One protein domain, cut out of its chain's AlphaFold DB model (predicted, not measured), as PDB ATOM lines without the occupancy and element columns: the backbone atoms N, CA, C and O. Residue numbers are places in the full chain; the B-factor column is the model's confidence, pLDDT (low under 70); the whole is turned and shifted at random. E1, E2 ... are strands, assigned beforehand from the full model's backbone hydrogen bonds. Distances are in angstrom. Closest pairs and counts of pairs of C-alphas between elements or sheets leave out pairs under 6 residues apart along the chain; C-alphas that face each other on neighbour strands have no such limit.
ATOM      1  N   SER A   3      46.027  33.295  13.244       91.31
ATOM      2  CA  SER A   3      44.603  33.625  13.307       91.31
ATOM      3  C   SER A   3      44.143  33.671  14.756       91.31
ATOM      4  O   SER A   3      44.642  32.926  15.598       91.31
ATOM      5  N   THR A   4      43.209  34.564  15.055       92.06
ATOM      6  CA  THR A   4      42.664  34.760  16.398       92.06
ATOM      7  C   THR A   4      41.165  35.023  16.343       92.06
ATOM      8  O   THR A   4      40.636  35.430  15.311       92.06
ATOM      9  N   MET A   5      40.478  34.779  17.447       90.88
ATOM     10  CA  MET A   5      39.059  35.052  17.622       90.88
ATOM     11  C   MET A   5      38.859  35.495  19.067       90.88
ATOM     12  O   MET A   5      39.493  34.959  19.978       90.88
ATOM     13  N   ILE A   6      37.998  36.486  19.279       89.25
ATOM     14  CA  ILE A   6      37.659  36.917  20.634       89.25
ATOM     15  C   ILE A   6      36.820  35.842  21.331       89.25
ATOM     16  O   ILE A   6      35.981  35.191  20.709       89.25
ATOM     17  N   THR A   7      37.006  35.683  22.638       86.06
ATOM     18  CA  THR A   7      36.076  34.908  23.463       86.06
ATOM     19  C   THR A   7      34.835  35.750  23.729       86.06
ATOM     20  O   THR A   7      34.941  36.870  24.234       86.06
ATOM     21  N   GLU A   8      33.664  35.202  23.428       76.75
ATOM     22  CA  GLU A   8      32.373  35.834  23.686       76.75
ATOM     23  C   GLU A   8      31.563  35.057  24.736       76.75
ATOM     24  O   GLU A   8      31.796  33.870  24.962       76.75
ATOM     25  N   TYR A   9      30.654  35.769  25.409       79.00
ATOM     26  CA  TYR A   9      29.631  35.204  26.303       79.00
ATOM     27  C   TYR A   9      28.227  35.725  25.938       79.00
ATOM     28  O   TYR A   9      27.332  35.780  26.780       79.00
ATOM     29  N   CYS A  10      28.062  36.208  24.710       80.50
ATOM     30  CA  CYS A  10      26.832  36.751  24.179       80.50
ATOM     31  C   CYS A  10      26.356  35.976  22.947       80.50
ATOM     32  O   CYS A  10      26.787  36.259  21.833       80.50
ATOM     33  N   ASP A  11      25.337  35.133  23.136       82.81
ATOM     34  CA  ASP A  11      24.719  34.301  22.088       82.81
ATOM     35  C   ASP A  11      24.263  35.083  20.837       82.81
ATOM     36  O   ASP A  11      24.195  34.541  19.729       82.81
ATOM     37  N   SER A  12      23.935  36.370  21.000       81.94
ATOM     38  CA  SER A  12      23.523  37.263  19.909       81.94
ATOM     39  C   SER A  12      24.682  37.731  19.017       81.94
ATOM     40  O   SER A  12      24.432  38.340  17.973       81.94
ATOM     41  N   LEU A  13      25.935  37.482  19.404       84.94
ATOM     42  CA  LEU A  13      27.133  37.834  18.652       84.94
ATOM     43  C   LEU A  13      27.889  36.565  18.251       84.94
ATOM     44  O   LEU A  13      28.243  35.746  19.085       84.94
ATOM     45  N   LYS A  14      28.194  36.435  16.959       86.62
ATOM     46  CA  LYS A  14      29.024  35.344  16.436       86.62
ATOM     47  C   LYS A  14      30.340  35.926  15.920       86.62
ATOM     48  O   LYS A  14      30.367  36.366  14.768       86.62
ATOM     49  N   PRO A  15      31.387  36.011  16.757       89.12
ATOM     50  CA  PRO A  15      32.675  36.518  16.326       89.12
ATOM     51  C   PRO A  15      33.276  35.587  15.274       89.12
ATOM     52  O   PRO A  15      33.059  34.375  15.298       89.12
ATOM     53  N   GLY A  16      34.003  36.171  14.330       91.94
ATOM     54  CA  GLY A  16      34.746  35.415  13.330       91.94
ATOM     55  C   GLY A  16      36.242  35.376  13.622       91.94
ATOM     56  O   GLY A  16      36.749  36.034  14.533       91.94
ATOM     57  N   TRP A  17      36.948  34.590  12.814       93.88
ATOM     58  CA  TRP A  17      38.403  34.545  12.825       93.88
ATOM     59  C   TRP A  17      38.984  35.767  12.119       93.88
ATOM     60  O   TRP A  17      38.600  36.080  10.995       93.88
ATOM     61  N   LEU A  18      39.965  36.398  12.755       95.06
ATOM     62  CA  LEU A  18      40.827  37.415  12.171       95.06
ATOM     63  C   LEU A  18      42.194  36.802  11.869       95.06
ATOM     64  O   LEU A  18      42.841  36.244  12.756       95.06
ATOM     65  N   LYS A  19      42.653  36.944  10.629       94.56
ATOM     66  CA  LYS A  19      44.023  36.662  10.205       94.56
ATOM     67  C   LYS A  19      44.895  37.891  10.461       94.56
ATOM     68  O   LYS A  19      44.498  39.009  10.155       94.56
ATOM     69  N   PHE A  20      46.096  37.679  10.986       93.12
ATOM     70  CA  PHE A  20      47.067  38.746  11.231       93.12
ATOM     71  C   PHE A  20      48.499  38.269  10.963       93.12
ATOM     72  O   PHE A  20      48.789  37.064  10.935       93.12
ATOM     73  N   ASP A  21      49.417  39.218  10.783       90.62
ATOM     74  CA  ASP A  21      50.840  38.933  10.613       90.62
ATOM     75  C   ASP A  21      51.692  39.758  11.579       90.62
ATOM     76  O   ASP A  21      52.080  40.887  11.302       90.62
ATOM     77  N   ALA A  22      51.933  39.190  12.763       90.25
ATOM     78  CA  ALA A  22      52.762  39.789  13.799       90.25
ATOM     79  C   ALA A  22      53.328  38.716  14.735       90.25
ATOM     80  O   ALA A  22      52.722  37.658  14.931       90.25
ATOM     81  N   ILE A  23      54.476  39.009  15.346       88.31
ATOM     82  CA  ILE A  23      55.001  38.240  16.478       88.31
ATOM     83  C   ILE A  23      54.291  38.741  17.737       88.31
ATOM     84  O   ILE A  23      54.349  39.928  18.047       88.31
ATOM     85  N   ILE A  24      53.623  37.840  18.457       89.75
ATOM     86  CA  ILE A  24      52.846  38.181  19.652       89.75
ATOM     87  C   ILE A  24      53.680  37.935  20.906       89.75
ATOM     88  O   ILE A  24      54.189  36.835  21.114       89.75
ATOM     89  N   ASN A  25      53.776  38.952  21.763       89.25
ATOM     90  CA  ASN A  25      54.287  38.787  23.117       89.25
ATOM     91  C   ASN A  25      53.186  38.153  23.996       89.25
ATOM     92  O   ASN A  25      52.136  38.773  24.171       89.25
ATOM     93  N   PRO A  26      53.386  36.951  24.566       86.12
ATOM     94  CA  PRO A  26      52.370  36.300  25.396       86.12
ATOM     95  C   PRO A  26      52.050  37.072  26.685       86.12
ATOM     96  O   PRO A  26      50.926  36.986  27.179       86.12
ATOM     97  N   ASP A  27      52.989  37.869  27.204       86.06
ATOM     98  CA  ASP A  27      52.774  38.689  28.402       86.06
ATOM     99  C   ASP A  27      51.960  39.958  28.096       86.06
ATOM    100  O   ASP A  27      51.342  40.550  28.987       86.06
ATOM    101  N   SER A  28      51.937  40.373  26.824       85.88
ATOM    102  CA  SER A  28      51.293  41.596  26.349       85.88
ATOM    103  C   SER A  28      50.744  41.402  24.932       85.88
ATOM    104  O   SER A  28      51.390  41.723  23.933       85.88
ATOM    105  N   VAL A  29      49.545  40.825  24.846       90.25
ATOM    106  CA  VAL A  29      48.915  40.475  23.568       90.25
ATOM    107  C   VAL A  29      48.327  41.723  22.907       90.25
ATOM    108  O   VAL A  29      47.234  42.163  23.261       90.25
ATOM    109  N   TYR A  30      49.053  42.250  21.922       92.50
ATOM    110  CA  TYR A  30      48.601  43.285  20.992       92.50
ATOM    111  C   TYR A  30      48.629  42.727  19.574       92.50
ATOM    112  O   TYR A  30      49.664  42.255  19.105       92.50
ATOM    113  N   ILE A  31      47.489  42.779  18.894       93.31
ATOM    114  CA  ILE A  31      47.329  42.285  17.528       93.31
ATOM    115  C   ILE A  31      47.123  43.500  16.619       93.31
ATOM    116  O   ILE A  31      46.071  44.137  16.710       93.31
ATOM    117  N   PRO A  32      48.106  43.863  15.777       92.06
ATOM    118  CA  PRO A  32      47.964  44.991  14.866       92.06
ATOM    119  C   PRO A  32      46.926  44.675  13.789       92.06
ATOM    120  O   PRO A  32      46.892  43.567  13.251       92.06
ATOM    121  N   LEU A  33      46.092  45.663  13.480       91.94
ATOM    122  CA  LEU A  33      45.060  45.585  12.456       91.94
ATOM    123  C   LEU A  33      45.532  46.295  11.188       91.94
ATOM    124  O   LEU A  33      46.103  47.385  11.242       91.94
ATOM    125  N   THR A  34      45.298  45.661  10.045       87.50
ATOM    126  CA  THR A  34      45.500  46.242   8.714       87.50
ATOM    127  C   THR A  34      44.265  47.034   8.283       87.50
ATOM    128  O   THR A  34      43.193  46.869   8.852       87.50
ATOM    129  N   GLU A  35      44.386  47.869   7.247       84.50
ATOM    130  CA  GLU A  35      43.236  48.619   6.703       84.50
ATOM    131  C   GLU A  35      42.132  47.699   6.165       84.50
ATOM    132  O   GLU A  35      40.947  47.986   6.305       84.50
ATOM    133  N   LYS A  36      42.530  46.577   5.558       90.94
ATOM    134  CA  LYS A  36      41.626  45.521   5.111       90.94
ATOM    135  C   LYS A  36      41.831  44.297   5.983       90.94
ATOM    136  O   LYS A  36      42.933  43.743   6.013       90.94
ATOM    137  N   LEU A  37      40.780  43.881   6.674       93.06
ATOM    138  CA  LEU A  37      40.817  42.750   7.588       93.06
ATOM    139  C   LEU A  37      40.248  41.521   6.906       93.06
ATOM    140  O   LEU A  37      39.235  41.584   6.212       93.06
ATOM    141  N   GLU A  38      40.922  40.393   7.089       95.31
ATOM    142  CA  GLU A  38      40.561  39.137   6.444       95.31
ATOM    143  C   GLU A  38      40.524  38.002   7.464       95.31
ATOM    144  O   GLU A  38      41.221  38.032   8.477       95.31
ATOM    145  N   ASN A  39      39.721  36.980   7.187       93.94
ATOM    146  CA  ASN A  39      39.776  35.725   7.923       93.94
ATOM    147  C   ASN A  39      40.828  34.763   7.337       93.94
ATOM    148  O   ASN A  39      41.524  35.057   6.363       93.94
ATOM    149  N   ASP A  40      40.945  33.584   7.938       90.62
ATOM    150  CA  ASP A  40      41.811  32.483   7.500       90.62
ATOM    151  C   ASP A  40      41.526  31.995   6.065       90.62
ATOM    152  O   ASP A  40      42.438  31.554   5.365       90.62
ATOM    153  N   ALA A  41      40.289  32.153   5.590       92.25
ATOM    154  CA  ALA A  41      39.876  31.885   4.213       92.25
ATOM    155  C   ALA A  41      40.096  33.070   3.241       92.25
ATOM    156  O   ALA A  41      39.597  33.029   2.115       92.25
ATOM    157  N   ASN A  42      40.829  34.114   3.650       91.94
ATOM    158  CA  ASN A  42      41.075  35.357   2.897       91.94
ATOM    159  C   ASN A  42      39.796  36.121   2.511       91.94
ATOM    160  O   ASN A  42      39.747  36.834   1.509       91.94
ATOM    161  N   ALA A  43      38.727  35.947   3.282       94.06
ATOM    162  CA  ALA A  43      37.511  36.714   3.111       94.06
ATOM    163  C   ALA A  43      37.532  37.960   3.980       94.06
ATOM    164  O   ALA A  43      37.905  37.880   5.146       94.06
ATOM    165  N   GLU A  44      37.062  39.072   3.428       94.75
ATOM    166  CA  GLU A  44      36.977  40.333   4.153       94.75
ATOM    167  C   GLU A  44      36.022  40.233   5.349       94.75
ATOM    168  O   GLU A  44      34.915  39.688   5.246       94.75
ATOM    169  N   VAL A  45      36.467  40.762   6.483       94.38
ATOM    170  CA  VAL A  45      35.732  40.803   7.744       94.38
ATOM    171  C   VAL A  45      35.752  42.211   8.321       94.38
ATOM    172  O   VAL A  45      36.606  43.019   7.979       94.38
ATOM    173  N   PHE A  46      34.787  42.492   9.189       92.94
ATOM    174  CA  PHE A  46      34.573  43.821   9.749       92.94
ATOM    175  C   PHE A  46      34.402  43.742  11.259       92.94
ATOM    176  O   PHE A  46      33.833  42.782  11.787       92.94
ATOM    177  N   GLU A  47      34.787  44.798  11.944       90.69
ATOM    178  CA  GLU A  47      34.542  45.049  13.351       90.69
ATOM    179  C   GLU A  47      33.916  46.424  13.500       90.69
ATOM    180  O   GLU A  47      34.300  47.374  12.822       90.69
ATOM    181  N   GLY A  48      32.893  46.527  14.337       88.81
ATOM    182  CA  GLY A  48      32.121  47.754  14.374       88.81
ATOM    183  C   GLY A  48      30.663  47.573  14.705       88.81
ATOM    184  O   GLY A  48      30.110  46.471  14.715       88.81
ATOM    185  N   VAL A  49      30.014  48.717  14.880       92.44
ATOM    186  CA  VAL A  49      28.566  48.820  14.746       92.44
ATOM    187  C   VAL A  49      28.246  49.016  13.266       92.44
ATOM    188  O   VAL A  49      28.838  49.855  12.591       92.44
ATOM    189  N   MET A  50      27.309  48.229  12.760       93.06
ATOM    190  CA  MET A  50      26.902  48.170  11.363       93.06
ATOM    191  C   MET A  50      25.457  48.639  11.223       93.06
ATOM    192  O   MET A  50      24.607  48.310  12.053       93.06
ATOM    193  N   ILE A  51      25.154  49.347  10.137       93.12
ATOM    194  CA  ILE A  51      23.787  49.644   9.707       93.12
ATOM    195  C   ILE A  51      23.454  48.704   8.549       93.12
ATOM    196  O   ILE A  51      23.979  48.839   7.445       93.12
ATOM    197  N   GLY A  52      22.584  47.740   8.829       92.06
ATOM    198  CA  GLY A  52      21.996  46.831   7.858       92.06
ATOM    199  C   GLY A  52      21.071  47.555   6.887       92.06
ATOM    200  O   GLY A  52      20.409  48.522   7.268       92.06
ATOM    201  N   THR A  53      21.013  47.082   5.645       88.19
ATOM    202  CA  THR A  53      20.190  47.687   4.579       88.19
ATOM    203  C   THR A  53      18.974  46.856   4.162       88.19
ATOM    204  O   THR A  53      18.025  47.415   3.607       88.19
ATOM    205  N   ASP A  54      18.943  45.553   4.465       84.56
ATOM    206  CA  ASP A  54      17.809  44.673   4.146       84.56
ATOM    207  C   ASP A  54      17.689  43.482   5.126       84.56
ATOM    208  O   ASP A  54      18.204  42.404   4.853       84.56
ATOM    209  N   PRO A  55      17.013  43.628   6.283       86.44
ATOM    210  CA  PRO A  55      16.247  44.790   6.725       86.44
ATOM    211  C   PRO A  55      17.134  45.912   7.282       86.44
ATOM    212  O   PRO A  55      18.260  45.685   7.722       86.44
ATOM    213  N   PHE A  56      16.578  47.127   7.346       90.38
ATOM    214  CA  PHE A  56      17.188  48.216   8.109       90.38
ATOM    215  C   PHE A  56      17.220  47.863   9.596       90.38
ATOM    216  O   PHE A  56      16.184  47.857  10.263       90.38
ATOM    217  N   ALA A  57      18.410  47.558  10.099       91.50
ATOM    218  CA  ALA A  57      18.665  47.181  11.482       91.50
ATOM    219  C   ALA A  57      20.089  47.581  11.860       91.50
ATOM    220  O   ALA A  57      20.950  47.692  10.995       91.50
ATOM    221  N   VAL A  58      20.359  47.759  13.147       92.19
ATOM    222  CA  VAL A  58      21.717  48.017  13.623       92.19
ATOM    223  C   VAL A  58      22.234  46.754  14.288       92.19
ATOM    224  O   VAL A  58      21.551  46.162  15.118       92.19
ATOM    225  N   TYR A  59      23.431  46.316  13.927       91.88
ATOM    226  CA  TYR A  59      24.030  45.117  14.503       91.88
ATOM    227  C   TYR A  59      25.512  45.328  14.764       91.88
ATOM    228  O   TYR A  59      26.120  46.239  14.221       91.88
ATOM    229  N   THR A  60      26.091  44.478  15.597       91.00
ATOM    230  CA  THR A  60      27.531  44.483  15.841       91.00
ATOM    231  C   THR A  60      28.199  43.414  14.995       91.00
ATOM    232  O   THR A  60      27.684  42.302  14.870       91.00
ATOM    233  N   SER A  61      29.360  43.755  14.449       90.88
ATOM    234  CA  SER A  61      30.305  42.828  13.846       90.88
ATOM    235  C   SER A  61      31.583  42.801  14.684       90.88
ATOM    236  O   SER A  61      32.068  43.848  15.099       90.88
ATOM    237  N   TRP A  62      32.131  41.610  14.916       90.69
ATOM    238  CA  TRP A  62      33.466  41.404  15.482       90.69
ATOM    239  C   TRP A  62      34.176  40.364  14.621       90.69
ATOM    240  O   TRP A  62      34.002  39.160  14.807       90.69
ATOM    241  N   TYR A  63      34.886  40.854  13.606       92.06
ATOM    242  CA  TYR A  63      35.534  40.061  12.558       92.06
ATOM    243  C   TYR A  63      34.581  39.111  11.827       92.06
ATOM    244  O   TYR A  63      34.943  38.004  11.436       92.06
ATOM    245  N   SER A  64      33.342  39.555  11.617       91.50
ATOM    246  CA  SER A  64      32.353  38.833  10.817       91.50
ATOM    247  C   SER A  64      32.165  39.500   9.454       91.50
ATOM    248  O   SER A  64      32.493  40.673   9.267       91.50
ATOM    249  N   ARG A  65      31.658  38.750   8.471       92.25
ATOM    250  CA  ARG A  65      31.277  39.327   7.176       92.25
ATOM    251  C   ARG A  65      30.052  40.224   7.348       92.25
ATOM    252  O   ARG A  65      29.196  39.949   8.189       92.25
ATOM    253  N   LYS A  66      29.909  41.229   6.480       92.00
ATOM    254  CA  LYS A  66      28.642  41.962   6.361       92.00
ATOM    255  C   LYS A  66      27.499  40.992   6.059       92.00
ATOM    256  O   LYS A  66      27.680  40.044   5.291       92.00
ATOM    257  N   LYS A  67      26.313  41.260   6.610       91.75
ATOM    258  CA  LYS A  67      25.096  40.508   6.260       91.75
ATOM    259  C   LYS A  67      24.698  40.777   4.810       91.75
ATOM    260  O   LYS A  67      24.331  39.844   4.098       91.75
ATOM    261  N   HIS A  68      24.855  42.023   4.361       92.19
ATOM    262  CA  HIS A  68      24.659  42.427   2.971       92.19
ATOM    263  C   HIS A  68      25.790  43.337   2.492       92.19
ATOM    264  O   HIS A  68      26.372  44.095   3.262       92.19
ATOM    265  N   TYR A  69      26.077  43.295   1.190       89.38
ATOM    266  CA  TYR A  69      27.132  44.108   0.574       89.38
ATOM    267  C   TYR A  69      26.962  45.614   0.845       89.38
ATOM    268  O   TYR A  69      27.937  46.309   1.120       89.38
ATOM    269  N   ALA A  70      25.713  46.089   0.823       90.12
ATOM    270  CA  ALA A  70      25.356  47.487   1.039       90.12
ATOM    271  C   ALA A  70      25.325  47.909   2.520       90.12
ATOM    272  O   ALA A  70      25.040  49.069   2.803       90.12
ATOM    273  N   ASP A  71      25.606  47.006   3.467       92.69
ATOM    274  CA  ASP A  71      25.664  47.373   4.882       92.69
ATOM    275  C   ASP A  71      26.819  48.341   5.152       92.69
ATOM    276  O   ASP A  71      27.926  48.216   4.609       92.69
ATOM    277  N   ILE A  72      26.558  49.293   6.038       91.50
ATOM    278  CA  ILE A  72      27.440  50.430   6.297       91.50
ATOM    279  C   ILE A  72      28.132  50.210   7.629       91.50
ATOM    280  O   ILE A  72      27.484  49.870   8.620       91.50
ATOM    281  N   LEU A  73      29.439  50.440   7.657       92.81
ATOM    282  CA  LEU A  73      30.199  50.497   8.895       92.81
ATOM    283  C   LEU A  73      29.978  51.873   9.537       92.81
ATOM    284  O   LEU A  73      30.355  52.890   8.962       92.81
ATOM    285  N   MET A  74      29.331  51.911  10.703       94.31
ATOM    286  CA  MET A  74      29.020  53.166  11.398       94.31
ATOM    287  C   MET A  74      30.284  53.828  11.943       94.31
ATOM    288  O   MET A  74      30.410  55.043  11.858       94.31
ATOM    289  N   LEU A  75      31.194  53.040  12.513       92.12
ATOM    290  CA  LEU A  75      32.424  53.522  13.131       92.12
ATOM    291  C   LEU A  75      33.606  52.716  12.582       92.12
ATOM    292  O   LEU A  75      33.805  51.585  13.028       92.12
ATOM    293  N   PRO A  76      34.371  53.256  11.622       87.12
ATOM    294  CA  PRO A  76      35.650  52.673  11.251       87.12
ATOM    295  C   PRO A  76      36.667  52.892  12.377       87.12
ATOM    296  O   PRO A  76      36.736  53.972  12.966       87.12
ATOM    297  N   VAL A  77      37.465  51.868  12.669       90.88
ATOM    298  CA  VAL A  77      38.536  51.919  13.671       90.88
ATOM    299  C   VAL A  77      39.839  51.395  13.082       90.88
ATOM    300  O   VAL A  77      39.841  50.616  12.137       90.88
ATOM    301  N   SER A  78      40.959  51.828  13.650       89.94
ATOM    302  CA  SER A  78      42.296  51.384  13.259       89.94
ATOM    303  C   SER A  78      43.189  51.243  14.486       89.94
ATOM    304  O   SER A  78      42.905  51.816  15.541       89.94
ATOM    305  N   GLY A  79      44.312  50.541  14.337       93.50
ATOM    306  CA  GLY A  79      45.327  50.413  15.378       93.50
ATOM    307  C   GLY A  79      45.548  48.964  15.776       93.50
ATOM    308  O   GLY A  79      45.796  48.121  14.922       93.50
ATOM    309  N   SER A  80      45.530  48.668  17.073       94.31
ATOM    310  CA  SER A  80      45.755  47.309  17.576       94.31
ATOM    311  C   SER A  80      44.605  46.845  18.451       94.31
ATOM    312  O   SER A  80      44.088  47.611  19.263       94.31
ATOM    313  N   MET A  81      44.248  45.572  18.309       94.88
ATOM    314  CA  MET A  81      43.347  44.881  19.215       94.88
ATOM    315  C   MET A  81      44.128  44.340  20.414       94.88
ATOM    316  O   MET A  81      45.153  43.677  20.250       94.88
ATOM    317  N   PHE A  82      43.611  44.557  21.617       94.81
ATOM    318  CA  PHE A  82      44.128  43.973  22.851       94.81
ATOM    319  C   PHE A  82      42.997  43.766  23.862       94.81
ATOM    320  O   PHE A  82      41.887  44.268  23.687       94.81
ATOM    321  N   TYR A  83      43.267  43.006  24.922       94.56
ATOM    322  CA  TYR A  83      42.320  42.815  26.020       94.56
ATOM    323  C   TYR A  83      42.718  43.679  27.218       94.56
ATOM    324  O   TYR A  83      43.773  43.465  27.822       94.56
ATOM    325  N   GLU A  84      41.871  44.643  27.576       94.75
ATOM    326  CA  GLU A  84      42.079  45.507  28.735       94.75
ATOM    327  C   GLU A  84      41.602  44.783  30.000       94.75
ATOM    328  O   GLU A  84      40.409  44.724  30.303       94.75
ATOM    329  N   LYS A  85      42.547  44.192  30.742       92.81
ATOM    330  CA  LYS A  85      42.252  43.280  31.861       92.81
ATOM    331  C   LYS A  85      41.460  43.947  32.985       92.81
ATOM    332  O   LYS A  85      40.616  43.281  33.582       92.81
ATOM    333  N   LEU A  86      41.724  45.225  33.277       92.56
ATOM    334  CA  LEU A  86      41.043  45.946  34.359       92.56
ATOM    335  C   LEU A  86      39.575  46.234  34.024       92.56
ATOM    336  O   LEU A  86      38.717  46.121  34.896       92.56
ATOM    337  N   ALA A  87      39.291  46.572  32.766       93.88
ATOM    338  CA  ALA A  87      37.933  46.822  32.287       93.88
ATOM    339  C   ALA A  87      37.199  45.528  31.888       93.88
ATOM    340  O   ALA A  87      35.971  45.485  31.884       93.88
ATOM    341  N   GLY A  88      37.938  44.454  31.594       94.44
ATOM    342  CA  GLY A  88      37.376  43.188  31.139       94.44
ATOM    343  C   GLY A  88      36.759  43.287  29.744       94.44
ATOM    344  O   GLY A  88      35.680  42.742  29.516       94.44
ATOM    345  N   GLU A  89      37.418  44.005  28.834       94.94
ATOM    346  CA  GLU A  89      36.924  44.296  27.485       94.94
ATOM    347  C   GLU A  89      38.008  44.070  26.422       94.94
ATOM    348  O   GLU A  89      39.201  44.241  26.678       94.94
ATOM    349  N   TYR A  90      37.589  43.710  25.211       95.06
ATOM    350  CA  TYR A  90      38.451  43.789  24.032       95.06
ATOM    351  C   TYR A  90      38.396  45.210  23.500       95.06
ATOM    352  O   TYR A  90      37.302  45.726  23.294       95.06
ATOM    353  N   ARG A  91      39.549  45.826  23.259       96.19
ATOM    354  CA  ARG A  91      39.665  47.199  22.770       96.19
ATOM    355  C   ARG A  91      40.457  47.235  21.476       96.19
ATOM    356  O   ARG A  91      41.468  46.550  21.352       96.19
ATOM    357  N   ILE A  92      40.010  48.074  20.550       96.06
ATOM    358  CA  ILE A  92      40.721  48.421  19.323       96.06
ATOM    359  C   ILE A  92      40.859  49.934  19.269       96.06
ATOM    360  O   ILE A  92      39.855  50.647  19.294       96.06
ATOM    361  N   THR A  93      42.098  50.420  19.219       96.62
ATOM    362  CA  THR A  93      42.418  51.841  19.032       96.62
ATOM    363  C   THR A  93      43.907  52.035  18.709       96.62
ATOM    364  O   THR A  93      44.677  51.068  18.670       96.62
ATOM    365  N   SER A  94      44.326  53.282  18.481       95.06
ATOM    366  CA  SER A  94      45.723  53.651  18.260       95.06
ATOM    367  C   SER A  94      46.542  53.582  19.552       95.06
ATOM    368  O   SER A  94      46.046  53.841  20.650       95.06
ATOM    369  N   SER A  95      47.838  53.287  19.437       93.06
ATOM    370  CA  SER A  95      48.756  53.284  20.587       93.06
ATOM    371  C   SER A  95      48.803  54.629  21.322       93.06
ATOM    372  O   SER A  95      48.975  54.674  22.537       93.06
ATOM    373  N   GLN A  96      48.613  55.726  20.590       94.00
ATOM    374  CA  GLN A  96      48.601  57.086  21.106       94.00
ATOM    375  C   GLN A  96      47.365  57.306  21.979       94.00
ATOM    376  O   GLN A  96      47.494  57.821  23.088       94.00
ATOM    377  N   ALA A 106      39.652  57.054  16.678       95.44
ATOM    378  CA  ALA A 106      38.541  56.149  16.917       95.44
ATOM    379  C   ALA A 106      38.912  55.036  17.920       95.44
ATOM    380  O   ALA A 106      40.065  54.599  18.029       95.44
ATOM    381  N   MET A 107      37.920  54.570  18.672       96.25
ATOM    382  CA  MET A 107      38.051  53.441  19.587       96.25
ATOM    383  C   MET A 107      36.778  52.608  19.561       96.25
ATOM    384  O   MET A 107      35.680  53.159  19.577       96.25
ATOM    385  N   ILE A 108      36.920  51.287  19.591       96.19
ATOM    386  CA  ILE A 108      35.800  50.380  19.827       96.19
ATOM    387  C   ILE A 108      36.157  49.347  20.888       96.19
ATOM    388  O   ILE A 108      37.253  48.784  20.891       96.19
ATOM    389  N   ASN A 109      35.201  49.099  21.776       95.62
ATOM    390  CA  ASN A 109      35.301  48.153  22.868       95.62
ATOM    391  C   ASN A 109      34.176  47.123  22.769       95.62
ATOM    392  O   ASN A 109      33.007  47.488  22.619       95.62
ATOM    393  N   PHE A 110      34.511  45.845  22.934       94.38
ATOM    394  CA  PHE A 110      33.546  44.803  23.264       94.38
ATOM    395  C   PHE A 110      33.666  44.444  24.731       94.38
ATOM    396  O   PHE A 110      34.729  44.010  25.168       94.38
ATOM    397  N   ILE A 111      32.566  44.557  25.466       94.06
ATOM    398  CA  ILE A 111      32.485  44.219  26.885       94.06
ATOM    399  C   ILE A 111      31.658  42.934  27.000       94.06
ATOM    400  O   ILE A 111      30.421  42.998  26.999       94.06
ATOM    401  N   PRO A 112      32.301  41.750  27.088       91.06
ATOM    402  CA  PRO A 112      31.598  40.475  26.979       91.06
ATOM    403  C   PRO A 112      30.558  40.276  28.083       91.06
ATOM    404  O   PRO A 112      29.457  39.809  27.810       91.06
ATOM    405  N   LYS A 113      30.873  40.699  29.317       90.75
ATOM    406  CA  LYS A 113      29.983  40.557  30.484       90.75
ATOM    407  C   LYS A 113      28.661  41.314  30.346       90.75
ATOM    408  O   LYS A 113      27.669  40.906  30.936       90.75
ATOM    409  N   GLU A 114      28.656  42.418  29.605       92.12
ATOM    410  CA  GLU A 114      27.468  43.256  29.406       92.12
ATOM    411  C   GLU A 114      26.753  42.946  28.086       92.12
ATOM    412  O   GLU A 114      25.706  43.531  27.815       92.12
ATOM    413  N   CYS A 115      27.332  42.080  27.242       91.81
ATOM    414  CA  CYS A 115      27.038  42.024  25.815       91.81
ATOM    415  C   CYS A 115      26.847  43.436  25.236       91.81
ATOM    416  O   CYS A 115      25.772  43.809  24.757       91.81
ATOM    417  N   ARG A 116      27.893  44.259  25.348       94.38
ATOM    418  CA  ARG A 116      27.868  45.650  24.899       94.38
ATOM    419  C   ARG A 116      29.037  45.928  23.977       94.38
ATOM    420  O   ARG A 116      30.176  45.594  24.289       94.38
ATOM    421  N   THR A 117      28.737  46.581  22.863       94.94
ATOM    422  CA  THR A 117      29.735  47.228  22.016       94.94
ATOM    423  C   THR A 117      29.651  48.728  22.238       94.94
ATOM    424  O   THR A 117      28.586  49.327  22.076       94.94
ATOM    425  N   TYR A 118      30.764  49.320  22.646       96.88
ATOM    426  CA  TYR A 118      30.923  50.759  22.797       96.88
ATOM    427  C   TYR A 118      31.889  51.260  21.738       96.88
ATOM    428  O   TYR A 118      32.942  50.665  21.546       96.88
ATOM    429  N   GLY A 119      31.542  52.345  21.064       96.12
ATOM    430  CA  GLY A 119      32.402  52.989  20.087       96.12
ATOM    431  C   GLY A 119      32.496  54.482  20.347       96.12
ATOM    432  O   GLY A 119      31.518  55.093  20.773       96.12
TER     433      GLY A 119
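Overview. This is residues 3 to 96 and 106 to 119 of the 352 residues of an uncharacterized protein of Bacteroidales bacterium (UniProt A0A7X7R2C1). Little here is regular structure: the antiparallel sheet E2 E5 E6 E7 E8 and the bent hairpin E3 E4 make a small sandwich, its strands crossed at 81 degrees. The 108 printed residues have no named helix and eight strands, E1 to E8, holding 40 residues: all strand. It is compact, radius of gyration of the C-alphas 13.4 A, spanning 43 by 31 by 27 A.

Along the chain. Find C-alpha 18 at (40.827, 37.415, 12.171); E1 runs from there to 20. E2 spans 30 to 32, E3 44 to 51, E4 58 to 64, E5 80 to 84, E6 89 to 93, E7 107 to 111 and E8 116 to 119, ending at (32.402, 52.989, 20.087).

Arrangement. Check N 90 of E6 and O 110 of E7, 2.9 A apart. The closest C-alphas of E3 and E7, 48 and 108, are 7.1 A apart. E1 pairs with no named strand.

Size, cuts and confidence. Residues 97 to 105 are cut out; C-alphas 96 and 106 are 10.9 A apart. Links E2 to E3 and E4 to E5 are long. No printed residue is under 70 in pLDDT.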